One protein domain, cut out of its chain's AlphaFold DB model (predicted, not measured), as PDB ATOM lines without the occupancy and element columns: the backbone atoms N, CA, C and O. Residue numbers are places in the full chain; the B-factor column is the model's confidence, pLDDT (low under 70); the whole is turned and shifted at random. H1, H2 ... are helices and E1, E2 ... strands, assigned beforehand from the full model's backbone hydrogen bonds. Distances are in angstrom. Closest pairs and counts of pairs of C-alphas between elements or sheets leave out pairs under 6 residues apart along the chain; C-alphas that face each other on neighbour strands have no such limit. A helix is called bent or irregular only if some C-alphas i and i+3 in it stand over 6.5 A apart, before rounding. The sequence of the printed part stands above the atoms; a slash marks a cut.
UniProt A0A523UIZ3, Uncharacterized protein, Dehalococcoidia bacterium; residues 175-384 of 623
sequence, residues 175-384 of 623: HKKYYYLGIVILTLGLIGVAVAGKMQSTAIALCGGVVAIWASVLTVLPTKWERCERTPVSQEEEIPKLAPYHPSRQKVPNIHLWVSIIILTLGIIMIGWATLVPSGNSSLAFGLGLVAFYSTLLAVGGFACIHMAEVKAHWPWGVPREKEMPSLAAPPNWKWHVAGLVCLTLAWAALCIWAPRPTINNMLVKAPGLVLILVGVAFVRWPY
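What this domain is: This is residues 175 to 384 of the 623 residues of an uncharacterized protein of Dehalococcoidia bacterium (UniProt A0A523UIZ3). Six long helices stand side by side in an up-and-down bundle, arranged as a ring in the order H1, H2, H5, H4, H3, H6, where H6 meets H1 again only with a few residues near one end. From the other end of the bundle, where H1 begins and H6 ends, an arm with the strands E1, E2 and E3 reaches far out and folds back, and the long link of residues 312 to 333 loops out at that same end. The printed part has 210 residues, with six named helices and three named strands in the order H1 H2 E1 E2 E3 H3 H4 H5 H6; it is mostly helix, and the strands pair with no named strand. The whole is loose, with a radius of gyration of the C-alphas of 21.1 A, and its C-alphas span 79 by 28 by 26 A, the arm making part of that length.

Where its parts are: Find C-alpha 176 at (-3.066, 30.120, -42.989); from there H1, residues 176 to 199, runs 34.6 A. After a tight link comes H2, residues 202 to 219, 27.4 A long; it is neither bent nor irregular, but only just: C-alphas 213 and 216 are 6.1 A apart. Next read E1, residues 225 to 228, which runs on into E2, residues 231 to 234, at 48 degrees; C-alpha 234 is at (-11.931, 11.913, -13.594). E3 follows at residues 245 to 249. H3, residues 254 to 276, runs 32.6 A, and H4, residues 282 to 311, is the longest helix at 43.1 A. H5, residues 334 to 354, runs 30.2 A. H6, residues 360 to 380, runs 29.9 A and ends with C-alpha 380 at (5.267, 39.947, -34.618); it has a kink of 35 degrees near residue 367 and is only just irregular, with C-alphas 365 and 368 6.7 A apart.

How they stand to each other: Begin with H1 and H2, a helical hairpin: they touch, closest at the C-alphas of Gly 189 and Gly 208, 4.2 A, at a shallow tilt of 10 degrees, opposite ways. H2 touches H5, with the C-alphas of Val 210 and Thr 345 closest at 6.0 A. H5 and H4, another hairpin, touch at a shallow tilt of 14 degrees; look at the C-alphas of Gly 302 and Gly 340, their closest, 3.7 A apart. H4 touches H3, its hairpin partner, with residues 285 to 296 alone, closest at Gly 272 and Ala 292, C-alphas 6.4 A apart. H3 touches H6 at a shallow tilt of 17 degrees, opposite ways, with the C-alphas of Gly 267 and Gly 369 closest at 4.0 A. H6 touches H1 with residues 360 to 363 alone, closest at the C-alphas of Gly 197 and Ile 360, 5.1 A. H2 and H6 are near each other, while H1 and H4 are apart. The closest C-alphas of E1 and E3, those of Cys 228 and His 246, are 7.7 A apart, and E2 is apart from H3. In H1, H3 and H5 every O i to N i+4 pair is within hydrogen-bond range; H2 has 10 of 14, H4 22 of 26 and H6 15 of 17.

The domain as a whole: Look for the two C-alphas farthest apart, those of Glu 236 and Asn 281, at 79.5 A. The C-alphas of His 175 and Tyr 384, the first and last printed, are 11.2 A apart. The printed part has no cut. The link from H4 to H5, 22 residues, is long. The mean pLDDT of the printed part is 77.7; among the 39 residues under 70 you will find residues 236 to 243, 275 to 288 and 355 to 367.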
ATOM      1  N   HIS A 175      -6.660  31.490 -40.173       81.12
ATOM      2  CA  HIS A 175      -6.463  30.438 -41.159       81.12
ATOM      3  C   HIS A 175      -5.274  30.806 -42.059       81.12
ATOM      4  O   HIS A 175      -5.237  31.906 -42.615       81.12
ATOM      5  N   LYS A 176      -4.326  29.877 -42.253       81.62
ATOM      6  CA  LYS A 176      -3.066  30.120 -42.989       81.62
ATOM      7  C   LYS A 176      -3.281  30.797 -44.352       81.62
ATOM      8  O   LYS A 176      -2.512  31.666 -44.734       81.62
ATOM      9  N   LYS A 177      -4.374  30.461 -45.050       84.44
ATOM     10  CA  LYS A 177      -4.798  31.100 -46.315       84.44
ATOM     11  C   LYS A 177      -4.899  32.632 -46.236       84.44
ATOM     12  O   LYS A 177      -4.381  33.295 -47.123       84.44
ATOM     13  N   TYR A 178      -5.514  33.194 -45.192       83.81
ATOM     14  CA  TYR A 178      -5.634  34.654 -45.045       83.81
ATOM     15  C   TYR A 178      -4.293  35.311 -44.729       83.81
ATOM     16  O   TYR A 178      -4.028  36.420 -45.181       83.81
ATOM     17  N   TYR A 179      -3.423  34.601 -44.011       81.88
ATOM     18  CA  TYR A 179      -2.059  35.053 -43.766       81.88
ATOM     19  C   TYR A 179      -1.244  35.117 -45.067       81.88
ATOM     20  O   TYR A 179      -0.660  36.154 -45.371       81.88
ATOM     21  N   TYR A 180      -1.274  34.056 -45.883       84.12
ATOM     22  CA  TYR A 180      -0.624  34.054 -47.198       84.12
ATOM     23  C   TYR A 180      -1.220  35.102 -48.140       84.12
ATOM     24  O   TYR A 180      -0.470  35.788 -48.824       84.12
ATOM     25  N   LEU A 181      -2.543  35.286 -48.131       87.38
ATOM     26  CA  LEU A 181      -3.197  36.351 -48.893       87.38
ATOM     27  C   LEU A 181      -2.707  37.738 -48.450       87.38
ATOM     28  O   LEU A 181      -2.397  38.571 -49.295       87.38
ATOM     29  N   GLY A 182      -2.566  37.965 -47.141       84.69
ATOM     30  CA  GLY A 182      -1.967  39.182 -46.592       84.69
ATOM     31  C   GLY A 182      -0.537  39.408 -47.083       84.69
ATOM     32  O   GLY A 182      -0.216  40.513 -47.511       84.69
ATOM     33  N   ILE A 183       0.303  38.368 -47.108       83.81
ATOM     34  CA  ILE A 183       1.664  38.451 -47.666       83.81
ATOM     35  C   ILE A 183       1.625  38.793 -49.157       83.81
ATOM     36  O   ILE A 183       2.364  39.670 -49.595       83.81
ATOM     37  N   VAL A 184       0.751  38.159 -49.942       88.00
ATOM     38  CA  VAL A 184       0.625  38.449 -51.380       88.00
ATOM     39  C   VAL A 184       0.234  39.913 -51.604       88.00
ATOM     40  O   VAL A 184       0.907  40.613 -52.359       88.00
ATOM     41  N   ILE A 185      -0.779  40.426 -50.901       88.19
ATOM     42  CA  ILE A 185      -1.188  41.837 -51.019       88.19
ATOM     43  C   ILE A 185      -0.072  42.780 -50.555       88.19
ATOM     44  O   ILE A 185       0.172  43.801 -51.199       88.19
ATOM     45  N   LEU A 186       0.657  42.418 -49.497       85.25
ATOM     46  CA  LEU A 186       1.821  43.169 -49.038       85.25
ATOM     47  C   LEU A 186       2.896  43.253 -50.132       85.25
ATOM     48  O   LEU A 186       3.389  44.341 -50.425       85.25
ATOM     49  N   THR A 187       3.228  42.126 -50.771       84.94
ATOM     50  CA  THR A 187       4.214  42.087 -51.862       84.94
ATOM     51  C   THR A 187       3.767  42.899 -53.075       84.94
ATOM     52  O   THR A 187       4.579  43.621 -53.644       84.94
ATOM     53  N   LEU A 188       2.479  42.870 -53.431       88.44
ATOM     54  CA  LEU A 188       1.929  43.691 -54.514       88.44
ATOM     55  C   LEU A 188       2.014  45.190 -54.196       88.44
ATOM     56  O   LEU A 188       2.418  45.975 -55.055       88.44
ATOM     57  N   GLY A 189       1.706  45.588 -52.957       86.62
ATOM     58  CA  GLY A 189       1.872  46.969 -52.499       86.62
ATOM     59  C   GLY A 189       3.326  47.441 -52.597       86.62
ATOM     60  O   GLY A 189       3.597  48.521 -53.122       86.62
ATOM     61  N   LEU A 190       4.273  46.592 -52.186       82.00
ATOM     62  CA  LEU A 190       5.711  46.856 -52.292       82.00
ATOM     63  C   LEU A 190       6.201  46.994 -53.734       82.00
ATOM     64  O   LEU A 190       6.964  47.912 -54.036       82.00
ATOM     65  N   ILE A 191       5.749  46.112 -54.628       85.44
ATOM     66  CA  ILE A 191       6.041  46.207 -56.063       85.44
ATOM     67  C   ILE A 191       5.522  47.544 -56.602       85.44
ATOM     68  O   ILE A 191       6.243  48.227 -57.326       85.44
ATOM     69  N   GLY A 192       4.326  47.972 -56.183       85.69
ATOM     70  CA  GLY A 192       3.783  49.293 -56.506       85.69
ATOM     71  C   GLY A 192       4.704  50.441 -56.077       85.69
ATOM     72  O   GLY A 192       4.992  51.329 -56.879       85.69
ATOM     73  N   VAL A 193       5.247  50.397 -54.855       82.12
ATOM     74  CA  VAL A 193       6.215  51.398 -54.363       82.12
ATOM     75  C   VAL A 193       7.517  51.385 -55.179       82.12
ATOM     76  O   VAL A 193       8.043  52.446 -55.518       82.12
ATOM     77  N   ALA A 194       8.024  50.208 -55.554       79.00
ATOM     78  CA  ALA A 194       9.228  50.086 -56.378       79.00
ATOM     79  C   ALA A 194       9.021  50.637 -57.803       79.00
ATOM     80  O   ALA A 194       9.850  51.394 -58.312       79.00
ATOM     81  N   VAL A 195       7.881  50.318 -58.428       84.56
ATOM     82  CA  VAL A 195       7.487  50.845 -59.747       84.56
ATOM     83  C   VAL A 195       7.320  52.364 -59.697       84.56
ATOM     84  O   VAL A 195       7.776  53.057 -60.607       84.56
ATOM     85  N   ALA A 196       6.752  52.900 -58.615       81.06
ATOM     86  CA  ALA A 196       6.628  54.338 -58.403       81.06
ATOM     87  C   ALA A 196       7.985  55.057 -58.384       81.06
ATOM     88  O   ALA A 196       8.102  56.145 -58.944       81.06
ATOM     89  N   GLY A 197       9.018  54.436 -57.803       75.88
ATOM     90  CA  GLY A 197      10.391  54.946 -57.838       75.88
ATOM     91  C   GLY A 197      10.993  54.984 -59.245       75.88
ATOM     92  O   GLY A 197      11.741  55.904 -59.569       75.88
ATOM     93  N   LYS A 198      10.631  54.024 -60.107       79.62
ATOM     94  CA  LYS A 198      11.045  54.001 -61.519       79.62
ATOM     95  C   LYS A 198      10.300  55.044 -62.357       79.62
ATOM     96  O   LYS A 198      10.908  55.694 -63.200       79.62
ATOM     97  N   MET A 199       8.998  55.203 -62.124       83.25
ATOM     98  CA  MET A 199       8.121  56.120 -62.866       83.25
ATOM     99  C   MET A 199       8.082  57.546 -62.298       83.25
ATOM    100  O   MET A 199       7.401  58.401 -62.855       83.25
ATOM    101  N   GLN A 200       8.778  57.803 -61.188       80.81
ATOM    102  CA  GLN A 200       8.787  59.082 -60.466       80.81
ATOM    103  C   GLN A 200       7.385  59.590 -60.063       80.81
ATOM    104  O   GLN A 200       7.163  60.794 -59.930       80.81
ATOM    105  N   SER A 201       6.426  58.681 -59.846       84.38
ATOM    106  CA  SER A 201       5.029  59.021 -59.550       84.38
ATOM    107  C   SER A 201       4.722  58.908 -58.058       84.38
ATOM    108  O   SER A 201       4.751  57.822 -57.479       84.38
ATOM    109  N   THR A 202       4.369  60.028 -57.428       80.81
ATOM    110  CA  THR A 202       3.982  60.083 -56.009       80.81
ATOM    111  C   THR A 202       2.648  59.385 -55.738       80.81
ATOM    112  O   THR A 202       2.493  58.750 -54.696       80.81
ATOM    113  N   ALA A 203       1.709  59.424 -56.690       84.25
ATOM    114  CA  ALA A 203       0.408  58.767 -56.567       84.25
ATOM    115  C   ALA A 203       0.543  57.237 -56.476       84.25
ATOM    116  O   ALA A 203      -0.072  56.610 -55.615       84.25
ATOM    117  N   ILE A 204       1.410  56.637 -57.304       85.19
ATOM    118  CA  ILE A 204       1.649  55.185 -57.293       85.19
ATOM    119  C   ILE A 204       2.350  54.764 -55.988       85.19
ATOM    120  O   ILE A 204       1.998  53.737 -55.410       85.19
ATOM    121  N   ALA A 205       3.284  55.577 -55.472       81.88
ATOM    122  CA  ALA A 205       3.959  55.313 -54.195       81.88
ATOM    123  C   ALA A 205       2.989  55.385 -53.001       81.88
ATOM    124  O   ALA A 205       3.041  54.545 -52.097       81.88
ATOM    125  N   LEU A 206       2.077  56.362 -53.013       84.94
ATOM    126  CA  LEU A 206       1.057  56.523 -51.984       84.94
ATOM    127  C   LEU A 206       0.087  55.335 -51.986       84.94
ATOM    128  O   LEU A 206      -0.088  54.699 -50.948       84.94
ATOM    129  N   CYS A 207      -0.469  54.974 -53.147       87.94
ATOM    130  CA  CYS A 207      -1.367  53.825 -53.272       87.94
ATOM    131  C   CYS A 207      -0.674  52.505 -52.899       87.94
ATOM    132  O   CYS A 207      -1.231  51.728 -52.125       87.94
ATOM    133  N   GLY A 208       0.551  52.268 -53.382       86.00
ATOM    134  CA  GLY A 208       1.314  51.053 -53.076       86.00
ATOM    135  C   GLY A 208       1.597  50.884 -51.582       86.00
ATOM    136  O   GLY A 208       1.384  49.803 -51.028       86.00
ATOM    137  N   GLY A 209       1.997  51.957 -50.893       82.25
ATOM    138  CA  GLY A 209       2.252  51.898 -49.453       82.25
ATOM    139  C   GLY A 209       0.982  51.788 -48.607       82.25
ATOM    140  O   GLY A 209       0.978  51.050 -47.625       82.25
ATOM    141  N   VAL A 210      -0.127  52.423 -49.008       87.19
ATOM    142  CA  VAL A 210      -1.430  52.218 -48.347       87.19
ATOM    143  C   VAL A 210      -1.867  50.757 -48.468       87.19
ATOM    144  O   VAL A 210      -2.226  50.148 -47.462       87.19
ATOM    145  N   VAL A 211      -1.762  50.159 -49.660       87.81
ATOM    146  CA  VAL A 211      -2.061  48.732 -49.872       87.81
ATOM    147  C   VAL A 211      -1.172  47.847 -48.991       87.81
ATOM    148  O   VAL A 211      -1.678  46.934 -48.341       87.81
ATOM    149  N   ALA A 212       0.127  48.150 -48.893       83.44
ATOM    150  CA  ALA A 212       1.057  47.408 -48.045       83.44
ATOM    151  C   ALA A 212       0.707  47.501 -46.542       83.44
ATOM    152  O   ALA A 212       0.701  46.489 -45.843       83.44
ATOM    153  N   ILE A 213       0.361  48.691 -46.039       83.44
ATOM    154  CA  ILE A 213      -0.009  48.901 -44.628       83.44
ATOM    155  C   ILE A 213      -1.305  48.149 -44.288       83.44
ATOM    156  O   ILE A 213      -1.380  47.437 -43.278       83.44
ATOM    157  N   TRP A 214      -2.314  48.254 -45.153       86.94
ATOM    158  CA  TRP A 214      -3.620  47.627 -44.942       86.94
ATOM    159  C   TRP A 214      -3.628  46.117 -45.207       86.94
ATOM    160  O   TRP A 214      -4.490  45.423 -44.676       86.94
ATOM    161  N   ALA A 215      -2.636  45.563 -45.912       84.31
ATOM    162  CA  ALA A 215      -2.476  44.112 -46.068       84.31
ATOM    163  C   ALA A 215      -2.403  43.377 -44.716       84.31
ATOM    164  O   ALA A 215      -2.878  42.250 -44.565       84.31
ATOM    165  N   SER A 216      -1.865  44.052 -43.698       78.12
ATOM    166  CA  SER A 216      -1.747  43.535 -42.336       78.12
ATOM    167  C   SER A 216      -3.109  43.291 -41.655       78.12
ATOM    168  O   SER A 216      -3.204  42.522 -40.704       78.12
ATOM    169  N   VAL A 217      -4.199  43.866 -42.164       81.00
ATOM    170  CA  VAL A 217      -5.559  43.641 -41.659       81.00
ATOM    171  C   VAL A 217      -6.015  42.190 -41.866       81.00
ATOM    172  O   VAL A 217      -6.688  41.606 -41.010       81.00
ATOM    173  N   LEU A 218      -5.601  41.564 -42.971       78.88
ATOM    174  CA  LEU A 218      -5.937  40.170 -43.279       78.88
ATOM    175  C   LEU A 218      -5.296  39.176 -42.307       78.88
ATOM    176  O   LEU A 218      -5.796  38.064 -42.143       78.88
ATOM    177  N   THR A 219      -4.234  39.587 -41.610       71.62
ATOM    178  CA  THR A 219      -3.596  38.778 -40.565       71.62
ATOM    179  C   THR A 219      -4.297  38.894 -39.207       71.62
ATOM    180  O   THR A 219      -3.863  38.260 -38.250       71.62
ATOM    181  N   VAL A 220      -5.402  39.650 -39.120       71.94
ATOM    182  CA  VAL A 220      -6.187  39.875 -37.890       71.94
ATOM    183  C   VAL A 220      -7.676  39.533 -38.044       71.94
ATOM    184  O   VAL A 220      -8.285  39.027 -37.099       71.94
ATOM    185  N   LEU A 221      -8.256  39.745 -39.230       66.56
ATOM    186  CA  LEU A 221      -9.705  39.691 -39.491       66.56
ATOM    187  C   LEU A 221     -10.471  38.387 -39.162       66.56
ATOM    188  O   LEU A 221     -11.672  38.492 -38.928       66.56
ATOM    189  N   PRO A 222      -9.874  37.180 -39.101       61.53
ATOM    190  CA  PRO A 222     -10.620  35.984 -38.696       61.53
ATOM    191  C   PRO A 222     -10.422  35.588 -37.223       61.53
ATOM    192  O   PRO A 222     -10.920  34.542 -36.808       61.53
ATOM    193  N   THR A 223      -9.709  36.386 -36.418       73.62
ATOM    194  CA  THR A 223      -9.538  36.072 -34.991       73.62
ATOM    195  C   THR A 223     -10.815  36.385 -34.214       73.62
ATOM    196  O   THR A 223     -11.233  37.532 -34.077       73.62
ATOM    197  N   LYS A 224     -11.454  35.341 -33.692       82.44
ATOM    198  CA  LYS A 224     -12.628  35.443 -32.826       82.44
ATOM    199  C   LYS A 224     -12.474  34.523 -31.629       82.44
ATOM    200  O   LYS A 224     -11.653  33.606 -31.627       82.44
ATOM    201  N   TRP A 225     -13.280  34.784 -30.616       85.12
ATOM    202  CA  TRP A 225     -13.505  33.836 -29.541       85.12
ATOM    203  C   TRP A 225     -14.436  32.730 -30.039       85.12
ATOM    204  O   TRP A 225     -15.528  33.015 -30.531       85.12
ATOM    205  N   GLU A 226     -14.012  31.480 -29.913       85.25
ATOM    206  CA  GLU A 226     -14.811  30.301 -30.233       85.25
ATOM    207  C   GLU A 226     -15.079  29.500 -28.967       85.25
ATOM    208  O   GLU A 226     -14.221  29.366 -28.091       85.25
ATOM    209  N   ARG A 227     -16.321  29.027 -28.846       83.88
ATOM    210  CA  ARG A 227     -16.735  28.166 -27.744       83.88
ATOM    211  C   ARG A 227     -16.340  26.739 -28.091       83.88
ATOM    212  O   ARG A 227     -16.796  26.209 -29.097       83.88
ATOM    213  N   CYS A 228     -15.534  26.140 -27.231       82.69
ATOM    214  CA  CYS A 228     -15.113  24.754 -27.324       82.69
ATOM    215  C   CYS A 228     -15.643  23.977 -26.118       82.69
ATOM    216  O   CYS A 228     -15.734  24.501 -25.001       82.69
ATOM    217  N   GLU A 229     -15.973  22.711 -26.335       80.25
ATOM    218  CA  GLU A 229     -16.369  21.810 -25.259       80.25
ATOM    219  C   GLU A 229     -15.138  21.324 -24.490       80.25
ATOM    220  O   GLU A 229     -14.078  21.072 -25.065       80.25
ATOM    221  N   ARG A 230     -15.264  21.212 -23.163       80.81
ATOM    222  CA  ARG A 230     -14.219  20.612 -22.329       80.81
ATOM    223  C   ARG A 230     -14.437  19.110 -22.253       80.81
ATOM    224  O   ARG A 230     -15.542  18.657 -21.964       80.81
ATOM    225  N   THR A 231     -13.364  18.348 -22.418       79.00
ATOM    226  CA  THR A 231     -13.401  16.901 -22.199       79.00
ATOM    227  C   THR A 231     -13.402  16.629 -20.688       79.00
ATOM    228  O   THR A 231     -12.490  17.096 -19.994       79.00
ATOM    229  N   PRO A 232     -14.414  15.928 -20.142       74.81
ATOM    230  CA  PRO A 232     -14.442  15.575 -18.730       74.81
ATOM    231  C   PRO A 232     -13.424  14.463 -18.448       74.81
ATOM    232  O   PRO A 232     -13.418  13.441 -19.127       74.81
ATOM    233  N   VAL A 233     -12.575  14.657 -17.440       76.88
ATOM    234  CA  VAL A 233     -11.592  13.662 -16.982       76.88
ATOM    235  C   VAL A 233     -11.759  13.466 -15.481       76.88
ATOM    236  O   VAL A 233     -11.853  14.444 -14.738       76.88
ATOM    237  N   SER A 234     -11.815  12.215 -15.022       75.25
ATOM    238  CA  SER A 234     -11.931  11.913 -13.594       75.25
ATOM    239  C   SER A 234     -10.690  12.380 -12.834       75.25
ATOM    240  O   SER A 234      -9.573  12.274 -13.326       75.25
ATOM    241  N   GLN A 235     -10.861  12.878 -11.609       73.56
ATOM    242  CA  GLN A 235      -9.750  13.340 -10.768       73.56
ATOM    243  C   GLN A 235      -8.695  12.254 -10.475       73.56
ATOM    244  O   GLN A 235      -7.547  12.595 -10.196       73.56
ATOM    245  N   GLU A 236      -9.085  10.979 -10.532       68.31
ATOM    246  CA  GLU A 236      -8.214   9.819 -10.289       68.31
ATOM    247  C   GLU A 236      -7.628   9.221 -11.583       68.31
ATOM    248  O   GLU A 236      -6.732   8.387 -11.508       68.31
ATOM    249  N   GLU A 237      -8.111   9.632 -12.761       67.44
ATOM    250  CA  GLU A 237      -7.637   9.110 -14.048       67.44
ATOM    251  C   GLU A 237      -6.510   9.982 -14.610       67.44
ATOM    252  O   GLU A 237      -6.563  11.217 -14.580       67.44
ATOM    253  N   GLU A 238      -5.483   9.331 -15.160       67.62
ATOM    254  CA  GLU A 238      -4.480  10.021 -15.963       67.62
ATOM    255  C   GLU A 238      -5.133  10.652 -17.195       67.62
ATOM    256  O   GLU A 238      -6.093  10.122 -17.759       67.62
ATOM    257  N   ILE A 239      -4.611  11.809 -17.614       66.19
ATOM    258  CA  ILE A 239      -5.156  12.554 -18.749       66.19
ATOM    259  C   ILE A 239      -5.142  11.638 -19.983       66.19
ATOM    260  O   ILE A 239      -4.061  11.232 -20.423       66.19
ATOM    261  N   PRO A 240      -6.310  11.311 -20.566       60.12
ATOM    262  CA  PRO A 240      -6.362  10.408 -21.699       60.12
ATOM    263  C   PRO A 240      -5.627  11.035 -22.886       60.12
ATOM    264  O   PRO A 240      -5.909  12.166 -23.282       60.12
ATOM    265  N   LYS A 241      -4.721  10.267 -23.507       58.41
ATOM    266  CA  LYS A 241      -3.968  10.679 -24.710       58.41
ATOM    267  C   LYS A 241      -4.865  11.039 -25.910       58.41
ATOM    268  O   LYS A 241      -4.369  11.577 -26.891       58.41
ATOM    269  N   LEU A 242      -6.166  10.740 -25.834       57.12
ATOM    270  CA  LEU A 242      -7.150  10.886 -26.910       57.12
ATOM    271  C   LEU A 242      -8.027  12.151 -26.829       57.12
ATOM    272  O   LEU A 242      -8.943  12.290 -27.637       57.12
ATOM    273  N   ALA A 243      -7.804  13.058 -25.869       62.28
ATOM    274  CA  ALA A 243      -8.601  14.284 -25.791       62.28
ATOM    275  C   ALA A 243      -8.409  15.148 -27.062       62.28
ATOM    276  O   ALA A 243      -7.265  15.372 -27.472       62.28
ATOM    277  N   PRO A 244      -9.493  15.639 -27.695       70.44
ATOM    278  CA  PRO A 244      -9.406  16.419 -28.923       70.44
ATOM    279  C   PRO A 244      -8.605  17.706 -28.706       70.44
ATOM    280  O   PRO A 244      -8.825  18.465 -27.760       70.44
ATOM    281  N   TYR A 245      -7.660  17.951 -29.611       76.56
ATOM    282  CA  TYR A 245      -6.866  19.171 -29.623       76.56
ATOM    283  C   TYR A 245      -7.626  20.283 -30.337       76.56
ATOM    284  O   TYR A 245      -7.990  20.147 -31.506       76.56
ATOM    285  N   HIS A 246      -7.795  21.417 -29.663       81.50
ATOM    286  CA  HIS A 246      -8.369  22.608 -30.276       81.50
ATOM    287  C   HIS A 246      -7.253  23.554 -30.736       81.50
ATOM    288  O   HIS A 246      -6.380  23.906 -29.933       81.50
ATOM    289  N   PRO A 247      -7.237  23.975 -32.014       82.38
ATOM    290  CA  PRO A 247      -6.278  24.957 -32.491       82.38
ATOM    291  C   PRO A 247      -6.556  26.308 -31.828       82.38
ATOM    292  O   PRO A 247      -7.688  26.778 -31.771       82.38
ATOM    293  N   SER A 248      -5.502  26.938 -31.330       85.50
ATOM    294  CA  SER A 248      -5.575  28.148 -30.516       85.50
ATOM    295  C   SER A 248      -4.513  29.152 -30.933       85.50
ATOM    296  O   SER A 248      -3.425  28.770 -31.375       85.50
ATOM    297  N   ARG A 249      -4.802  30.441 -30.774       83.81
ATOM    298  CA  ARG A 249      -3.798  31.488 -30.956       83.81
ATOM    299  C   ARG A 249      -2.887  31.560 -29.729       83.81
ATOM    300  O   ARG A 249      -3.363  31.751 -28.610       83.81
ATOM    301  N   GLN A 250      -1.581  31.463 -29.950       85.31
ATOM    302  CA  GLN A 250      -0.582  31.610 -28.898       85.31
ATOM    303  C   GLN A 250       0.005  33.025 -28.830       85.31
ATOM    304  O   GLN A 250       0.059  33.745 -29.829       85.31
ATOM    305  N   LYS A 251       0.447  33.416 -27.631       81.19
ATOM    306  CA  LYS A 251       1.234  34.620 -27.367       81.19
ATOM    307  C   LYS A 251       2.557  34.503 -28.115       81.19
ATOM    308  O   LYS A 251       3.199  33.453 -28.094       81.19
ATOM    309  N   VAL A 252       2.964  35.602 -28.741       79.94
ATOM    310  CA  VAL A 252       4.295  35.721 -29.334       79.94
ATOM    311  C   VAL A 252       5.320  35.542 -28.210       79.94
ATOM    312  O   VAL A 252       5.196  36.214 -27.181       79.94
ATOM    313  N   PRO A 253       6.318  34.653 -28.349       82.50
ATOM    314  CA  PRO A 253       7.347  34.519 -27.331       82.50
ATOM    315  C   PRO A 253       8.085  35.850 -27.157       82.50
ATOM    316  O   PRO A 253       8.390  36.521 -28.144       82.50
ATOM    317  N   ASN A 254       8.434  36.206 -25.918       82.31
ATOM    318  CA  ASN A 254       9.078  37.491 -25.613       82.31
ATOM    319  C   ASN A 254      10.326  37.752 -26.473       82.31
ATOM    320  O   ASN A 254      10.561  38.879 -26.887       82.31
ATOM    321  N   ILE A 255      11.092  36.704 -26.798       82.56
ATOM    322  CA  ILE A 255      12.277  36.790 -27.666       82.56
ATOM    323  C   ILE A 255      11.909  37.315 -29.059       82.56
ATOM    324  O   ILE A 255      12.559  38.223 -29.567       82.56
ATOM    325  N   HIS A 256      10.844  36.789 -29.668       80.19
ATOM    326  CA  HIS A 256      10.408  37.219 -30.995       80.19
ATOM    327  C   HIS A 256       9.886  38.658 -30.990       80.19
ATOM    328  O   HIS A 256      10.125  39.410 -31.936       80.19
ATOM    329  N   LEU A 257       9.227  39.057 -29.900       80.12
ATOM    330  CA  LEU A 257       8.788  40.433 -29.693       80.12
ATOM    331  C   LEU A 257       9.988  41.391 -29.611       80.12
ATOM    332  O   LEU A 257      10.011  42.387 -30.331       80.12
ATOM    333  N   TRP A 258      11.018  41.065 -28.823       82.00
ATOM    334  CA  TRP A 258      12.244  41.869 -28.732       82.00
ATOM    335  C   TRP A 258      12.986  41.970 -30.065       82.00
ATOM    336  O   TRP A 258      13.356  43.069 -30.475       82.00
ATOM    337  N   VAL A 259      13.145  40.847 -30.772       85.88
ATOM    338  CA  VAL A 259      13.777  40.815 -32.099       85.88
ATOM    339  C   VAL A 259      13.025  41.715 -33.076       85.88
ATOM    340  O   VAL A 259      13.647  42.499 -33.789       85.88
ATOM    341  N   SER A 260      11.691  41.682 -33.079       82.12
ATOM    342  CA  SER A 260      10.935  42.582 -33.940       82.12
ATOM    343  C   SER A 260      11.066  44.045 -33.547       82.12
ATOM    344  O   SER A 260      11.119  44.879 -34.447       82.12
ATOM    345  N   ILE A 261      11.070  44.379 -32.254       81.88
ATOM    346  CA  ILE A 261      11.259  45.767 -31.815       81.88
ATOM    347  C   ILE A 261      12.603  46.281 -32.335       81.88
ATOM    348  O   ILE A 261      12.645  47.364 -32.904       81.88
ATOM    349  N   ILE A 262      13.668  45.480 -32.230       85.00
ATOM    350  CA  ILE A 262      15.002  45.821 -32.746       85.00
ATOM    351  C   ILE A 262      14.980  46.007 -34.272       85.00
ATOM    352  O   ILE A 262      15.508  46.987 -34.789       85.00
ATOM    353  N   ILE A 263      14.344  45.095 -35.013       84.50
ATOM    354  CA  ILE A 263      14.239  45.193 -36.478       84.50
ATOM    355  C   ILE A 263      13.471  46.460 -36.894       84.50
ATOM    356  O   ILE A 263      13.854  47.145 -37.845       84.50
ATOM    357  N   LEU A 264      12.405  46.798 -36.170       79.00
ATOM    358  CA  LEU A 264      11.587  47.977 -36.439       79.00
ATOM    359  C   LEU A 264      12.320  49.274 -36.124       79.00
ATOM    360  O   LEU A 264      12.273  50.197 -36.933       79.00
ATOM    361  N   THR A 265      13.008  49.349 -34.983       81.44
ATOM    362  CA  THR A 265      13.796  50.531 -34.626       81.44
ATOM    363  C   THR A 265      14.920  50.750 -35.630       81.44
ATOM    364  O   THR A 265      15.081  51.872 -36.100       81.44
ATOM    365  N   LEU A 266      15.619  49.692 -36.055       84.94
ATOM    366  CA  LEU A 266      16.624  49.768 -37.119       84.94
ATOM    367  C   LEU A 266      16.025  50.252 -38.445       84.94
ATOM    368  O   LEU A 266      16.593  51.131 -39.090       84.94
ATOM    369  N   GLY A 267      14.860  49.732 -38.841       82.56
ATOM    370  CA  GLY A 267      14.175  50.165 -40.057       82.56
ATOM    371  C   GLY A 267      13.772  51.643 -40.025       82.56
ATOM    372  O   GLY A 267      14.019  52.367 -40.990       82.56
ATOM    373  N   ILE A 268      13.229  52.116 -38.899       77.19
ATOM    374  CA  ILE A 268      12.878  53.529 -38.680       77.19
ATOM    375  C   ILE A 268      14.131  54.412 -38.715       77.19
ATOM    376  O   ILE A 268      14.128  55.435 -39.399       77.19
ATOM    377  N   ILE A 269      15.210  54.006 -38.038       80.81
ATOM    378  CA  ILE A 269      16.487  54.733 -38.032       80.81
ATOM    379  C   ILE A 269      17.053  54.829 -39.451       80.81
ATOM    380  O   ILE A 269      17.475  55.909 -39.849       80.81
ATOM    381  N   MET A 270      17.014  53.755 -40.247       80.88
ATOM    382  CA  MET A 270      17.507  53.788 -41.629       80.88
ATOM    383  C   MET A 270      16.669  54.693 -42.536       80.88
ATOM    384  O   MET A 270      17.242  55.422 -43.342       80.88
ATOM    385  N   ILE A 271      15.336  54.698 -42.400       75.75
ATOM    386  CA  ILE A 271      14.480  55.627 -43.157       75.75
ATOM    387  C   ILE A 271      14.751  57.071 -42.725       75.75
ATOM    388  O   ILE A 271      14.936  57.929 -43.587       75.75
ATOM    389  N   GLY A 272      14.823  57.330 -41.417       74.50
ATOM    390  CA  GLY A 272      15.121  58.649 -40.860       74.50
ATOM    391  C   GLY A 272      16.483  59.167 -41.321       74.50
ATOM    392  O   GLY A 272      16.594  60.285 -41.821       74.50
ATOM    393  N   TRP A 273      17.508  58.319 -41.261       75.44
ATOM    394  CA  TRP A 273      18.849  58.626 -41.749       75.44
ATOM    395  C   TRP A 273      18.850  58.913 -43.252       75.44
ATOM    396  O   TRP A 273      19.353  59.946 -43.681       75.44
ATOM    397  N   ALA A 274      18.194  58.073 -44.059       73.12
ATOM    398  CA  ALA A 274      18.055  58.278 -45.502       73.12
ATOM    399  C   ALA A 274      17.315  59.576 -45.869       73.12
ATOM    400  O   ALA A 274      17.493  60.095 -46.969       73.12
ATOM    401  N   THR A 275      16.467  60.096 -44.976       69.31
ATOM    402  CA  THR A 275      15.813  61.404 -45.143       69.31
ATOM    403  C   THR A 275      16.644  62.587 -44.646       69.31
ATOM    404  O   THR A 275      16.384  63.706 -45.078       69.31
ATOM    405  N   LEU A 276      17.628  62.351 -43.771       67.75
ATOM    406  CA  LEU A 276      18.476  63.375 -43.146       67.75
ATOM    407  C   LEU A 276      19.834  63.560 -43.846       67.75
ATOM    408  O   LEU A 276      20.448  64.615 -43.690       67.75
ATOM    409  N   VAL A 277      20.314  62.575 -44.618       67.56
ATOM    410  CA  VAL A 277      21.567  62.693 -45.392       67.56
ATOM    411  C   VAL A 277      21.445  63.854 -46.401       67.56
ATOM    412  O   VAL A 277      20.449  63.933 -47.124       67.56
ATOM    413  N   PRO A 278      22.411  64.792 -46.436       54.56
ATOM    414  CA  PRO A 278      22.132  66.170 -46.817       54.56
ATOM    415  C   PRO A 278      21.967  66.351 -48.329       54.56
ATOM    416  O   PRO A 278      22.909  66.179 -49.100       54.56
ATOM    417  N   SER A 279      20.798  66.838 -48.752       53.59
ATOM    418  CA  SER A 279      20.740  67.774 -49.877       53.59
ATOM    419  C   SER A 279      21.299  69.103 -49.367       53.59
ATOM    420  O   SER A 279      20.787  69.596 -48.367       53.59
ATOM    421  N   GLY A 280      22.337  69.660 -49.994       55.84
ATOM    422  CA  GLY A 280      23.186  70.756 -49.484       55.84
ATOM    423  C   GLY A 280      22.546  72.119 -49.139       55.84
ATOM    424  O   GLY A 280      23.268  73.107 -49.107       55.84
ATOM    425  N   ASN A 281      21.242  72.197 -48.850       59.16
ATOM    426  CA  ASN A 281      20.530  73.393 -48.397       59.16
ATOM    427  C   ASN A 281      20.033  73.230 -46.948       59.16
ATOM    428  O   ASN A 281      19.098  72.475 -46.671       59.16
ATOM    429  N   SER A 282      20.619  73.996 -46.028       58.81
ATOM    430  CA  SER A 282      20.360  73.956 -44.580       58.81
ATOM    431  C   SER A 282      18.940  74.380 -44.161       58.81
ATOM    432  O   SER A 282      18.453  73.914 -43.132       58.81
ATOM    433  N   SER A 283      18.229  75.191 -44.953       63.28
ATOM    434  CA  SER A 283      16.848  75.620 -44.654       63.28
ATOM    435  C   SER A 283      15.784  74.575 -45.020       63.28
ATOM    436  O   SER A 283      14.831  74.369 -44.269       63.28
ATOM    437  N   LEU A 284      15.965  73.853 -46.134       63.69
ATOM    438  CA  LEU A 284      15.107  72.724 -46.522       63.69
ATOM    439  C   LEU A 284      15.325  71.510 -45.609       63.69
ATOM    440  O   LEU A 284      14.376  70.779 -45.327       63.69
ATOM    441  N   ALA A 285      16.544  71.336 -45.091       62.75
ATOM    442  CA  ALA A 285      16.873  70.283 -44.135       62.75
ATOM    443  C   ALA A 285      16.076  70.400 -42.820       62.75
ATOM    444  O   ALA A 285      15.654  69.381 -42.277       62.75
ATOM    445  N   PHE A 286      15.799  71.619 -42.336       67.94
ATOM    446  CA  PHE A 286      15.006  71.825 -41.116       67.94
ATOM    447  C   PHE A 286      13.527  71.450 -41.310       67.94
ATOM    448  O   PHE A 286      12.959  70.719 -40.500       67.94
ATOM    449  N   GLY A 287      12.912  71.886 -42.419       69.50
ATOM    450  CA  GLY A 287      11.526  71.534 -42.754       69.50
ATOM    451  C   GLY A 287      11.334  70.033 -43.005       69.50
ATOM    452  O   GLY A 287      10.388  69.433 -42.495       69.50
ATOM    453  N   LEU A 288      12.272  69.400 -43.719       69.19
ATOM    454  CA  LEU A 288      12.277  67.950 -43.942       69.19
ATOM    455  C   LEU A 288      12.536  67.163 -42.649       69.19
ATOM    456  O   LEU A 288      11.893  66.139 -42.431       69.19
ATOM    457  N   GLY A 289      13.411  67.659 -41.768       70.44
ATOM    458  CA  GLY A 289      13.669  67.064 -40.456       70.44
ATOM    459  C   GLY A 289      12.439  67.081 -39.547       70.44
ATOM    460  O   GLY A 289      12.144  66.086 -38.889       70.44
ATOM    461  N   LEU A 290      11.662  68.167 -39.570       77.19
ATOM    462  CA  LEU A 290      10.426  68.297 -38.798       77.19
ATOM    463  C   LEU A 290       9.333  67.339 -39.312       77.19
ATOM    464  O   LEU A 290       8.703  66.641 -38.519       77.19
ATOM    465  N   VAL A 291       9.163  67.208 -40.633       77.06
ATOM    466  CA  VAL A 291       8.231  66.223 -41.221       77.06
ATOM    467  C   VAL A 291       8.684  64.778 -40.961       77.06
ATOM    468  O   VAL A 291       7.857  63.920 -40.634       77.06
ATOM    469  N   ALA A 292       9.987  64.492 -41.043       75.06
ATOM    470  CA  ALA A 292      10.548  63.189 -40.683       75.06
ATOM    471  C   ALA A 292      10.311  62.864 -39.196       75.06
ATOM    472  O   ALA A 292       9.936  61.741 -38.858       75.06
ATOM    473  N   PHE A 293      10.431  63.855 -38.311       78.31
ATOM    474  CA  PHE A 293      10.142  63.708 -36.886       78.31
ATOM    475  C   PHE A 293       8.660  63.395 -36.619       78.31
ATOM    476  O   PHE A 293       8.354  62.401 -35.959       78.31
ATOM    477  N   TYR A 294       7.724  64.172 -37.180       81.38
ATOM    478  CA  TYR A 294       6.285  63.940 -36.985       81.38
ATOM    479  C   TYR A 294       5.800  62.627 -37.607       81.38
ATOM    480  O   TYR A 294       5.003  61.915 -36.995       81.38
ATOM    481  N   SER A 295       6.297  62.263 -38.792       79.88
ATOM    482  CA  SER A 295       5.980  60.969 -39.415       79.88
ATOM    483  C   SER A 295       6.532  59.789 -38.611       79.88
ATOM    484  O   SER A 295       5.833  58.791 -38.445       79.88
ATOM    485  N   THR A 296       7.727  59.920 -38.025       79.56
ATOM    486  CA  THR A 296       8.284  58.920 -37.104       79.56
ATOM    487  C   THR A 296       7.432  58.793 -35.842       79.56
ATOM    488  O   THR A 296       7.109  57.680 -35.431       79.56
ATOM    489  N   LEU A 297       6.992  59.910 -35.257       82.25
ATOM    490  CA  LEU A 297       6.137  59.912 -34.069       82.25
ATOM    491  C   LEU A 297       4.768  59.270 -34.350       82.25
ATOM    492  O   LEU A 297       4.298  58.452 -33.558       82.25
ATOM    493  N   LEU A 298       4.165  59.561 -35.507       84.19
ATOM    494  CA  LEU A 298       2.933  58.911 -35.967       84.19
ATOM    495  C   LEU A 298       3.129  57.413 -36.229       84.19
ATOM    496  O   LEU A 298       2.246  56.620 -35.899       84.19
ATOM    497  N   ALA A 299       4.276  57.007 -36.778       79.25
ATOM    498  CA  ALA A 299       4.588  55.600 -37.011       79.25
ATOM    499  C   ALA A 299       4.781  54.827 -35.696       79.25
ATOM    500  O   ALA A 299       4.220  53.743 -35.533       79.25
ATOM    501  N   VAL A 300       5.501  55.406 -34.730       81.81
ATOM    502  CA  VAL A 300       5.681  54.839 -33.384       81.81
ATOM    503  C   VAL A 300       4.344  54.761 -32.644       81.81
ATOM    504  O   VAL A 300       4.019  53.717 -32.081       81.81
ATOM    505  N   GLY A 301       3.531  55.821 -32.691       83.50
ATOM    506  CA  GLY A 301       2.187  55.831 -32.107       83.50
ATOM    507  C   GLY A 301       1.264  54.792 -32.749       83.50
ATOM    508  O   GLY A 301       0.591  54.041 -32.044       83.50
ATOM    509  N   GLY A 302       1.290  54.674 -34.078       83.12
ATOM    510  CA  GLY A 302       0.515  53.677 -34.811       83.12
ATOM    511  C   GLY A 302       0.906  52.242 -34.456       83.12
ATOM    512  O   GLY A 302       0.045  51.392 -34.220       83.12
ATOM    513  N   PHE A 303       2.207  51.988 -34.322       78.81
ATOM    514  CA  PHE A 303       2.738  50.707 -33.870       78.81
ATOM    515  C   PHE A 303       2.346  50.390 -32.418       78.81
ATOM    516  O   PHE A 303       1.889  49.282 -32.125       78.81
ATOM    517  N   ALA A 304       2.428  51.375 -31.519       81.88
ATOM    518  CA  ALA A 304       1.979  51.236 -30.137       81.88
ATOM    519  C   ALA A 304       0.474  50.921 -30.052       81.88
ATOM    520  O   ALA A 304       0.076  50.051 -29.279       81.88
ATOM    521  N   CYS A 305      -0.370  51.551 -30.877       83.25
ATOM    522  CA  CYS A 305      -1.800  51.240 -30.957       83.25
ATOM    523  C   CYS A 305      -2.062  49.804 -31.439       83.25
ATOM    524  O   CYS A 305      -2.902  49.110 -30.863       83.25
ATOM    525  N   ILE A 306      -1.316  49.330 -32.443       80.75
ATOM    526  CA  ILE A 306      -1.398  47.942 -32.925       80.75
ATOM    527  C   ILE A 306      -1.019  46.949 -31.819       80.75
ATOM    528  O   ILE A 306      -1.703  45.940 -31.666       80.75
ATOM    529  N   HIS A 307       0.006  47.238 -31.015       76.56
ATOM    530  CA  HIS A 307       0.375  46.402 -29.869       76.56
ATOM    531  C   HIS A 307      -0.647  46.452 -28.734       76.56
ATOM    532  O   HIS A 307      -1.026  45.422 -28.175       76.56
ATOM    533  N   MET A 308      -1.150  47.644 -28.412       77.06
ATOM    534  CA  MET A 308      -2.175  47.832 -27.386       77.06
ATOM    535  C   MET A 308      -3.493  47.136 -27.735       77.06
ATOM    536  O   MET A 308      -4.259  46.803 -26.827       77.06
ATOM    537  N   ALA A 309      -3.743  46.864 -29.021       79.00
ATOM    538  CA  ALA A 309      -4.875  46.058 -29.454       79.00
ATOM    539  C   ALA A 309      -4.864  44.655 -28.826       79.00
ATOM    540  O   ALA A 309      -5.929  44.131 -28.515       79.00
ATOM    541  N   GLU A 310      -3.697  44.059 -28.591       72.56
ATOM    542  CA  GLU A 310      -3.591  42.718 -28.002       72.56
ATOM    543  C   GLU A 310      -3.678  42.745 -26.473       72.56
ATOM    544  O   GLU A 310      -4.278  41.859 -25.868       72.56
ATOM    545  N   VAL A 311      -3.141  43.796 -25.847       72.62
ATOM    546  CA  VAL A 311      -3.108  43.951 -24.383       72.62
ATOM    547  C   VAL A 311      -4.482  44.326 -23.819       72.62
ATOM    548  O   VAL A 311      -4.881  43.826 -22.771       72.62
ATOM    549  N   LYS A 312      -5.239  45.185 -24.516       70.88
ATOM    550  CA  LYS A 312      -6.571  45.663 -24.090       70.88
ATOM    551  C   LYS A 312      -7.729  44.852 -24.685       70.88
ATOM    552  O   LYS A 312      -8.838  45.371 -24.852       70.88
ATOM    553  N   ALA A 313      -7.477  43.609 -25.077       73.38
ATOM    554  CA  ALA A 313      -8.512  42.735 -25.603       73.38
ATOM    555  C   ALA A 313      -9.497  42.311 -24.498       73.38
ATOM    556  O   ALA A 313      -9.120  42.099 -23.346       73.38
ATOM    557  N   HIS A 314     -10.779  42.201 -24.850       77.56
ATOM    558  CA  HIS A 314     -11.815  41.760 -23.920       77.56
ATOM    559  C   HIS A 314     -11.750  40.241 -23.729       77.56
ATOM    560  O   HIS A 314     -11.785  39.490 -24.709       77.56
ATOM    561  N   TRP A 315     -11.696  39.805 -22.470       80.44
ATOM    562  CA  TRP A 315     -11.700  38.399 -22.076       80.44
ATOM    563  C   TRP A 315     -13.117  37.991 -21.649       80.44
ATOM    564  O   TRP A 315     -13.578  38.434 -20.595       80.44
ATOM    565  N   PRO A 316     -13.834  37.187 -22.453       82.50
ATOM    566  CA  PRO A 316     -15.164  36.720 -22.093       82.50
ATOM    567  C   PRO A 316     -15.108  35.713 -20.938       82.50
ATOM    568  O   PRO A 316     -14.068  35.141 -20.610       82.50
ATOM    569  N   TRP A 317     -16.261  35.452 -20.330       75.88
ATOM    570  CA  TRP A 317     -16.385  34.397 -19.330       75.88
ATOM    571  C   TRP A 317     -16.158  33.010 -19.964       75.88
ATOM    572  O   TRP A 317     -16.631  32.749 -21.069       75.88
ATOM    573  N   GLY A 318     -15.437  32.123 -19.268       75.44
ATOM    574  CA  GLY A 318     -15.106  30.770 -19.752       75.44
ATOM    575  C   GLY A 318     -13.733  30.625 -20.421       75.44
ATOM    576  O   GLY A 318     -13.379  29.531 -20.863       75.44
ATOM    577  N   VAL A 319     -12.928  31.690 -20.474       82.12
ATOM    578  CA  VAL A 319     -11.528  31.595 -20.916       82.12
ATOM    579  C   VAL A 319     -10.737  30.711 -19.932       82.12
ATOM    580  O   VAL A 319     -10.859  30.903 -18.716       82.12
ATOM    581  N   PRO A 320      -9.928  29.749 -20.425       79.12
ATOM    582  CA  PRO A 320      -9.007  28.977 -19.597       79.12
ATOM    583  C   PRO A 320      -8.140  29.878 -18.718       79.12
ATOM    584  O   PRO A 320      -7.648  30.919 -19.159       79.12
ATOM    585  N   ARG A 321      -7.933  29.478 -17.460       77.06
ATOM    586  CA  ARG A 321      -7.043  30.229 -16.562       77.06
ATOM    587  C   ARG A 321      -5.617  30.195 -17.109       77.06
ATOM    588  O   ARG A 321      -5.220  29.222 -17.737       77.06
ATOM    589  N   GLU A 322      -4.801  31.188 -16.767       73.81
ATOM    590  CA  GLU A 322      -3.388  31.222 -17.181       73.81
ATOM    591  C   GLU A 322      -2.604  29.971 -16.735       73.81
ATOM    592  O   GLU A 322      -1.712  29.514 -17.438       73.81
ATOM    593  N   LYS A 323      -3.004  29.343 -15.618       71.00
ATOM    594  CA  LYS A 323      -2.467  28.044 -15.172       71.00
ATOM    595  C   LYS A 323      -2.851  26.866 -16.078       71.00
ATOM    596  O   LYS A 323      -2.105  25.900 -16.148       71.00
ATOM    597  N   GLU A 324      -4.020  26.921 -16.714       68.31
ATOM    598  CA  GLU A 324      -4.496  25.901 -17.661       68.31
ATOM    599  C   GLU A 324      -3.863  26.114 -19.042       68.31
ATOM    600  O   GLU A 324      -3.579  25.150 -19.746       68.31
ATOM    601  N   MET A 325      -3.630  27.376 -19.429       74.44
ATOM    602  CA  MET A 325      -3.108  27.717 -20.748       74.44
ATOM    603  C   MET A 325      -2.305  29.036 -20.745       74.44
ATOM    604  O   MET A 325      -2.830  30.092 -21.108       74.44
ATOM    605  N   PRO A 326      -1.013  29.001 -20.371       75.88
ATOM    606  CA  PRO A 326      -0.216  30.215 -20.152       75.88
ATOM    607  C   PRO A 326       0.051  31.005 -21.440       75.88
ATOM    608  O   PRO A 326       0.208  32.231 -21.427       75.88
ATOM    609  N   SER A 327       0.069  30.300 -22.571       80.50
ATOM    610  CA  SER A 327       0.368  30.857 -23.884       80.50
ATOM    611  C   SER A 327      -0.859  31.349 -24.646       80.50
ATOM    612  O   SER A 327      -0.681  31.785 -25.771       80.50
ATOM    613  N   LEU A 328      -2.083  31.328 -24.104       83.38
ATOM    614  CA  LEU A 328      -3.268  31.778 -24.851       83.38
ATOM    615  C   LEU A 328      -3.235  33.296 -25.111       83.38
ATOM    616  O   LEU A 328      -3.113  34.088 -24.175       83.38
ATOM    617  N   ALA A 329      -3.373  33.711 -26.372       83.69
ATOM    618  CA  ALA A 329      -3.461  35.122 -26.759       83.69
ATOM    619  C   ALA A 329      -4.898  35.519 -27.104       83.69
ATOM    620  O   ALA A 329      -5.585  34.807 -27.833       83.69
ATOM    621  N   ALA A 330      -5.346  36.685 -26.644       83.00
ATOM    622  CA  ALA A 330      -6.658  37.214 -26.997       83.00
ATOM    623  C   ALA A 330      -6.709  37.686 -28.474       83.00
ATOM    624  O   ALA A 330      -5.670  38.020 -29.058       83.00
ATOM    625  N   PRO A 331      -7.891  37.713 -29.119       85.06
ATOM    626  CA  PRO A 331      -8.049  38.355 -30.421       85.06
ATOM    627  C   PRO A 331      -7.777  39.869 -30.295       85.06
ATOM    628  O   PRO A 331      -8.151  40.463 -29.280       85.06
ATOM    629  N   PRO A 332      -7.132  40.518 -31.284       82.12
ATOM    630  CA  PRO A 332      -6.798  41.933 -31.193       82.12
ATOM    631  C   PRO A 332      -8.064  42.779 -31.118       82.12
ATOM    632  O   PRO A 332      -9.030  42.565 -31.852       82.12
ATOM    633  N   ASN A 333      -8.045  43.802 -30.276       85.50
ATOM    634  CA  ASN A 333      -9.086  44.808 -30.255       85.50
ATOM    635  C   ASN A 333      -9.039  45.618 -31.557       85.50
ATOM    636  O   ASN A 333      -8.175  46.474 -31.759       85.50
ATOM    637  N   TRP A 334     -10.007  45.349 -32.431       83.62
ATOM    638  CA  TRP A 334     -10.111  45.939 -33.760       83.62
ATOM    639  C   TRP A 334     -10.027  47.471 -33.771       83.62
ATOM    640  O   TRP A 334      -9.394  48.042 -34.653       83.62
ATOM    641  N   LYS A 335     -10.592  48.151 -32.765       86.69
ATOM    642  CA  LYS A 335     -10.596  49.622 -32.700       86.69
ATOM    643  C   LYS A 335      -9.181  50.194 -32.596       86.69
ATOM    644  O   LYS A 335      -8.826  51.100 -33.344       86.69
ATOM    645  N   TRP A 336      -8.364  49.631 -31.706       85.12
ATOM    646  CA  TRP A 336      -6.962  50.026 -31.534       85.12
ATOM    647  C   TRP A 336      -6.110  49.624 -32.735       85.12
ATOM    648  O   TRP A 336      -5.219  50.365 -33.142       85.12
ATOM    649  N   HIS A 337      -6.432  48.480 -33.340       84.31
ATOM    650  CA  HIS A 337      -5.757  48.005 -34.535       84.31
ATOM    651  C   HIS A 337      -5.952  48.947 -35.727       84.31
ATOM    652  O   HIS A 337      -4.978  49.386 -36.334       84.31
ATOM    653  N   VAL A 338      -7.205  49.299 -36.031       87.38
ATOM    654  CA  VAL A 338      -7.546  50.224 -37.119       87.38
ATOM    655  C   VAL A 338      -6.984  51.613 -36.843       87.38
ATOM    656  O   VAL A 338      -6.392  52.198 -37.743       87.38
ATOM    657  N   ALA A 339      -7.087  52.116 -35.608       87.75
ATOM    658  CA  ALA A 339      -6.483  53.395 -35.236       87.75
ATOM    659  C   ALA A 339      -4.972  53.415 -35.524       87.75
ATOM    660  O   ALA A 339      -4.470  54.363 -36.125       87.75
ATOM    661  N   GLY A 340      -4.260  52.336 -35.182       86.25
ATOM    662  CA  GLY A 340      -2.833  52.233 -35.465       86.25
ATOM    663  C   GLY A 340      -2.496  52.179 -36.958       86.25
ATOM    664  O   GLY A 340      -1.534  52.807 -37.394       86.25
ATOM    665  N   LEU A 341      -3.320  51.500 -37.762       86.69
ATOM    666  CA  LEU A 341      -3.169  51.480 -39.222       86.69
ATOM    667  C   LEU A 341      -3.432  52.843 -39.856       86.69
ATOM    668  O   LEU A 341      -2.685  53.249 -40.743       86.69
ATOM    669  N   VAL A 342      -4.437  53.574 -39.369       89.75
ATOM    670  CA  VAL A 342      -4.715  54.946 -39.806       89.75
ATOM    671  C   VAL A 342      -3.507  55.843 -39.519       89.75
ATOM    672  O   VAL A 342      -3.033  56.522 -40.430       89.75
ATOM    673  N   CYS A 343      -2.929  55.782 -38.315       87.75
ATOM    674  CA  CYS A 343      -1.708  56.524 -37.980       87.75
ATOM    675  C   CYS A 343      -0.534  56.185 -38.914       87.75
ATOM    676  O   CYS A 343       0.143  57.094 -39.391       87.75
ATOM    677  N   LEU A 344      -0.328  54.902 -39.232       84.25
ATOM    678  CA  LEU A 344       0.711  54.475 -40.175       84.25
ATOM    679  C   LEU A 344       0.452  54.988 -41.597       84.25
ATOM    680  O   LEU A 344       1.385  55.428 -42.265       84.25
ATOM    681  N   THR A 345      -0.803  54.988 -42.059       87.69
ATOM    682  CA  THR A 345      -1.134  55.558 -43.373       87.69
ATOM    683  C   THR A 345      -0.938  57.065 -43.437       87.69
ATOM    684  O   THR A 345      -0.442  57.555 -44.448       87.69
ATOM    685  N   LEU A 346      -1.256  57.796 -42.364       88.06
ATOM    686  CA  LEU A 346      -1.007  59.235 -42.279       88.06
ATOM    687  C   LEU A 346       0.495  59.539 -42.257       88.06
ATOM    688  O   LEU A 346       0.941  60.443 -42.961       88.06
ATOM    689  N   ALA A 347       1.284  58.747 -41.524       84.56
ATOM    690  CA  ALA A 347       2.741  58.844 -41.534       84.56
ATOM    691  C   ALA A 347       3.314  58.615 -42.943       84.56
ATOM    692  O   ALA A 347       4.146  59.392 -43.410       84.56
ATOM    693  N   TRP A 348       2.830  57.587 -43.650       85.06
ATOM    694  CA  TRP A 348       3.253  57.285 -45.020       85.06
ATOM    695  C   TRP A 348       2.851  58.373 -46.021       85.06
ATOM    696  O   TRP A 348       3.663  58.777 -46.854       85.06
ATOM    697  N   ALA A 349       1.621  58.881 -45.930       85.75
ATOM    698  CA  ALA A 349       1.139  59.958 -46.786       85.75
ATOM    699  C   ALA A 349       1.955  61.245 -46.580       85.75
ATOM    700  O   ALA A 349       2.376  61.858 -47.560       85.75
ATOM    701  N   ALA A 350       2.255  61.607 -45.327       84.00
ATOM    702  CA  ALA A 350       3.121  62.740 -45.009       84.00
ATOM    703  C   ALA A 350       4.524  62.566 -45.615       84.00
ATOM    704  O   ALA A 350       5.043  63.487 -46.242       84.00
ATOM    705  N   LEU A 351       5.105  61.367 -45.523       77.44
ATOM    706  CA  LEU A 351       6.393  61.067 -46.155       77.44
ATOM    707  C   LEU A 351       6.339  61.159 -47.689       77.44
ATOM    708  O   LEU A 351       7.288  61.646 -48.295       77.44
ATOM    709  N   CYS A 352       5.249  60.729 -48.329       79.25
ATOM    710  CA  CYS A 352       5.115  60.763 -49.790       79.25
ATOM    711  C   CYS A 352       4.878  62.170 -50.356       79.25
ATOM    712  O   CYS A 352       5.342  62.460 -51.456       79.25
ATOM    713  N   ILE A 353       4.149  63.027 -49.633       81.62
ATOM    714  CA  ILE A 353       3.810  64.389 -50.077       81.62
ATOM    715  C   ILE A 353       5.014  65.330 -49.946       81.62
ATOM    716  O   ILE A 353       5.215  66.193 -50.795       81.62
ATOM    717  N   TRP A 354       5.819  65.155 -48.896       73.25
ATOM    718  CA  TRP A 354       6.893  66.087 -48.542       73.25
ATOM    719  C   TRP A 354       8.289  65.620 -48.959       73.25
ATOM    720  O   TRP A 354       9.240  66.398 -48.892       73.25
ATOM    721  N   ALA A 355       8.447  64.369 -49.402       66.75
ATOM    722  CA  ALA A 355       9.714  63.909 -49.949       66.75
ATOM    723  C   ALA A 355       9.988  64.532 -51.334       66.75
ATOM    724  O   ALA A 355       9.072  64.652 -52.153       66.75
ATOM    725  N   PRO A 356      11.255  64.864 -51.653       65.44
ATOM    726  CA  PRO A 356      11.643  65.203 -53.020       65.44
ATOM    727  C   PRO A 356      11.276  64.057 -53.973       65.44
ATOM    728  O   PRO A 356      11.282  62.893 -53.557       65.44
ATOM    729  N   ARG A 357      10.954  64.393 -55.240       66.94
ATOM    730  CA  ARG A 357      10.450  63.449 -56.261       66.94
ATOM    731  C   ARG A 357      11.171  62.099 -56.164       66.94
ATOM    732  O   ARG A 357      12.405  62.085 -56.097       66.94
ATOM    733  N   PRO A 358      10.434  60.976 -56.143       61.91
ATOM    734  CA  PRO A 358      11.030  59.678 -55.886       61.91
ATOM    735  C   PRO A 358      11.940  59.298 -57.055       61.91
ATOM    736  O   PRO A 358      11.471  58.885 -58.109       61.91
ATOM    737  N   THR A 359      13.248  59.475 -56.883       63.31
ATOM    738  CA  THR A 359      14.259  58.955 -57.803       63.31
ATOM    739  C   THR A 359      14.597  57.519 -57.417       63.31
ATOM    740  O   THR A 359      14.505  57.139 -56.246       63.31
ATOM    741  N   ILE A 360      15.030  56.722 -58.395       63.59
ATOM    742  CA  ILE A 360      15.455  55.329 -58.185       63.59
ATOM    743  C   ILE A 360      16.515  55.246 -57.071       63.59
ATOM    744  O   ILE A 360      16.417  54.381 -56.208       63.59
ATOM    745  N   ASN A 361      17.445  56.206 -57.010       63.81
ATOM    746  CA  ASN A 361      18.484  56.262 -55.977       63.81
ATOM    747  C   ASN A 361      17.912  56.558 -54.579       63.81
ATOM    748  O   ASN A 361      18.261  55.875 -53.621       63.81
ATOM    749  N   ASN A 362      16.970  57.501 -54.452       65.06
ATOM    750  CA  ASN A 362      16.336  57.814 -53.165       65.06
ATOM    751  C   ASN A 362      15.458  56.664 -52.653       65.06
ATOM    752  O   ASN A 362      15.351  56.455 -51.445       65.06
ATOM    753  N   MET A 363      14.830  55.913 -53.560       64.88
ATOM    754  CA  MET A 363      14.030  54.743 -53.207       64.88
ATOM    755  C   MET A 363      14.895  53.523 -52.882       64.88
ATOM    756  O   MET A 363      14.573  52.814 -51.936       64.88
ATOM    757  N   LEU A 364      16.021  53.313 -53.575       65.81
ATOM    758  CA  LEU A 364      16.986  52.251 -53.257       65.81
ATOM    759  C   LEU A 364      17.599  52.412 -51.860       65.81
ATOM    760  O   LEU A 364      17.828  51.412 -51.189       65.81
ATOM    761  N   VAL A 365      17.810  53.645 -51.391       66.75
ATOM    762  CA  VAL A 365      18.334  53.911 -50.037       66.75
ATOM    763  C   VAL A 365      17.247  53.751 -48.958       66.75
ATOM    764  O   VAL A 365      17.544  53.338 -47.839       66.75
ATOM    765  N   LYS A 366      15.971  54.011 -49.280       68.00
ATOM    766  CA  LYS A 366      14.830  53.884 -48.344       68.00
ATOM    767  C   LYS A 366      14.206  52.481 -48.313       68.00
ATOM    768  O   LYS A 366      13.598  52.104 -47.310       68.00
ATOM    769  N   ALA A 367      14.364  51.702 -49.383       69.69
ATOM    770  CA  ALA A 367      13.807  50.359 -49.522       69.69
ATOM    771  C   ALA A 367      14.283  49.374 -48.434       69.69
ATOM    772  O   ALA A 367      13.424  48.683 -47.892       69.69
ATOM    773  N   PRO A 368      15.568  49.328 -48.023       77.38
ATOM    774  CA  PRO A 368      16.019  48.448 -46.945       77.38
ATOM    775  C   PRO A 368      15.326  48.749 -45.614       77.38
ATOM    776  O   PRO A 368      14.936  47.828 -44.902       77.38
ATOM    777  N   GLY A 369      15.122  50.031 -45.290       75.50
ATOM    778  CA  GLY A 369      14.443  50.438 -44.058       75.50
ATOM    779  C   GLY A 369      12.969  50.043 -44.060       75.50
ATOM    780  O   GLY A 369      12.459  49.525 -43.070       75.50
ATOM    781  N   LEU A 370      12.307  50.191 -45.208       71.12
ATOM    782  CA  LEU A 370      10.921  49.770 -45.395       71.12
ATOM    783  C   LEU A 370      10.788  48.239 -45.337       71.12
ATOM    784  O   LEU A 370       9.884  47.728 -44.679       71.12
ATOM    785  N   VAL A 371      11.724  47.502 -45.942       76.06
ATOM    786  CA  VAL A 371      11.795  46.036 -45.850       76.06
ATOM    787  C   VAL A 371      12.003  45.589 -44.403       76.06
ATOM    788  O   VAL A 371      11.275  44.707 -43.958       76.06
ATOM    789  N   LEU A 372      12.909  46.210 -43.637       79.81
ATOM    790  CA  LEU A 372      13.087  45.881 -42.216       79.81
ATOM    791  C   LEU A 372      11.808  46.125 -41.413       79.81
ATOM    792  O   LEU A 372      11.388  45.241 -40.673       79.81
ATOM    793  N   ILE A 373      11.137  47.268 -41.596       75.19
ATOM    794  CA  ILE A 373       9.877  47.543 -40.892       75.19
ATOM    795  C   ILE A 373       8.835  46.465 -41.206       75.19
ATOM    796  O   ILE A 373       8.178  45.948 -40.304       75.19
ATOM    797  N   LEU A 374       8.712  46.072 -42.472       70.19
ATOM    798  CA  LEU A 374       7.760  45.043 -42.875       70.19
ATOM    799  C   LEU A 374       8.128  43.651 -42.366       70.19
ATOM    800  O   LEU A 374       7.237  42.921 -41.937       70.19
ATOM    801  N   VAL A 375       9.415  43.294 -42.355       78.88
ATOM    802  CA  VAL A 375       9.904  42.041 -41.767       78.88
ATOM    803  C   VAL A 375       9.608  42.011 -40.269       78.88
ATOM    804  O   VAL A 375       9.094  41.009 -39.786       78.88
ATOM    805  N   GLY A 376       9.831  43.112 -39.545       75.44
ATOM    806  CA  GLY A 376       9.479  43.224 -38.128       75.44
ATOM    807  C   GLY A 376       7.976  43.049 -37.886       75.44
ATOM    808  O   GLY A 376       7.562  42.183 -37.114       75.44
ATOM    809  N   VAL A 377       7.130  43.782 -38.620       71.69
ATOM    810  CA  VAL A 377       5.664  43.641 -38.516       71.69
ATOM    811  C   VAL A 377       5.206  42.216 -38.852       71.69
ATOM    812  O   VAL A 377       4.355  41.671 -38.148       71.69
ATOM    813  N   ALA A 378       5.768  41.589 -39.889       72.88
ATOM    814  CA  ALA A 378       5.458  40.208 -40.256       72.88
ATOM    815  C   ALA A 378       5.901  39.206 -39.176       72.88
ATOM    816  O   ALA A 378       5.198  38.230 -38.926       72.88
ATOM    817  N   PHE A 379       7.021  39.466 -38.498       74.25
ATOM    818  CA  PHE A 379       7.557  38.609 -37.441       74.25
ATOM    819  C   PHE A 379       6.697  38.637 -36.170       74.25
ATOM    820  O   PHE A 379       6.388  37.584 -35.617       74.25
ATOM    821  N   VAL A 380       6.220  39.816 -35.747       71.62
ATOM    822  CA  VAL A 380       5.267  39.947 -34.618       71.62
ATOM    823  C   VAL A 380       3.927  39.315 -34.949       71.62
ATOM    824  O   VAL A 380       3.270  38.752 -34.080       71.62
ATOM    825  N   ARG A 381       3.509  39.402 -36.212       69.62
ATOM    826  CA  ARG A 381       2.214  38.887 -36.665       69.62
ATOM    827  C   ARG A 381       2.271  37.470 -37.207       69.62
ATOM    828  O   ARG A 381       1.292  37.016 -37.806       69.62
ATOM    829  N   TRP A 382       3.377  36.765 -36.989       75.25
ATOM    830  CA  TRP A 382       3.462  35.368 -37.364       75.25
ATOM    831  C   TRP A 382       2.368  34.581 -36.623       75.25
ATOM    832  O   TRP A 382       2.204  34.752 -35.411       75.25
ATOM    833  N   PRO A 383       1.572  33.746 -37.314       70.88
ATOM    834  CA  PRO A 383       0.510  32.995 -36.669       70.88
ATOM    835  C   PRO A 383       1.134  31.907 -35.791       70.88
ATOM    836  O   PRO A 383       1.437  30.809 -36.257       70.88
ATOM    837  N   TYR A 384       1.323  32.205 -34.506       77.56
ATOM    838  CA  TYR A 384       1.664  31.202 -33.506       77.56
ATOM    839  C   TYR A 384       0.412  30.379 -33.215       77.56
ATOM    840  O   TYR A 384      -0.489  30.804 -32.488       77.56
TER     841      TYR A 384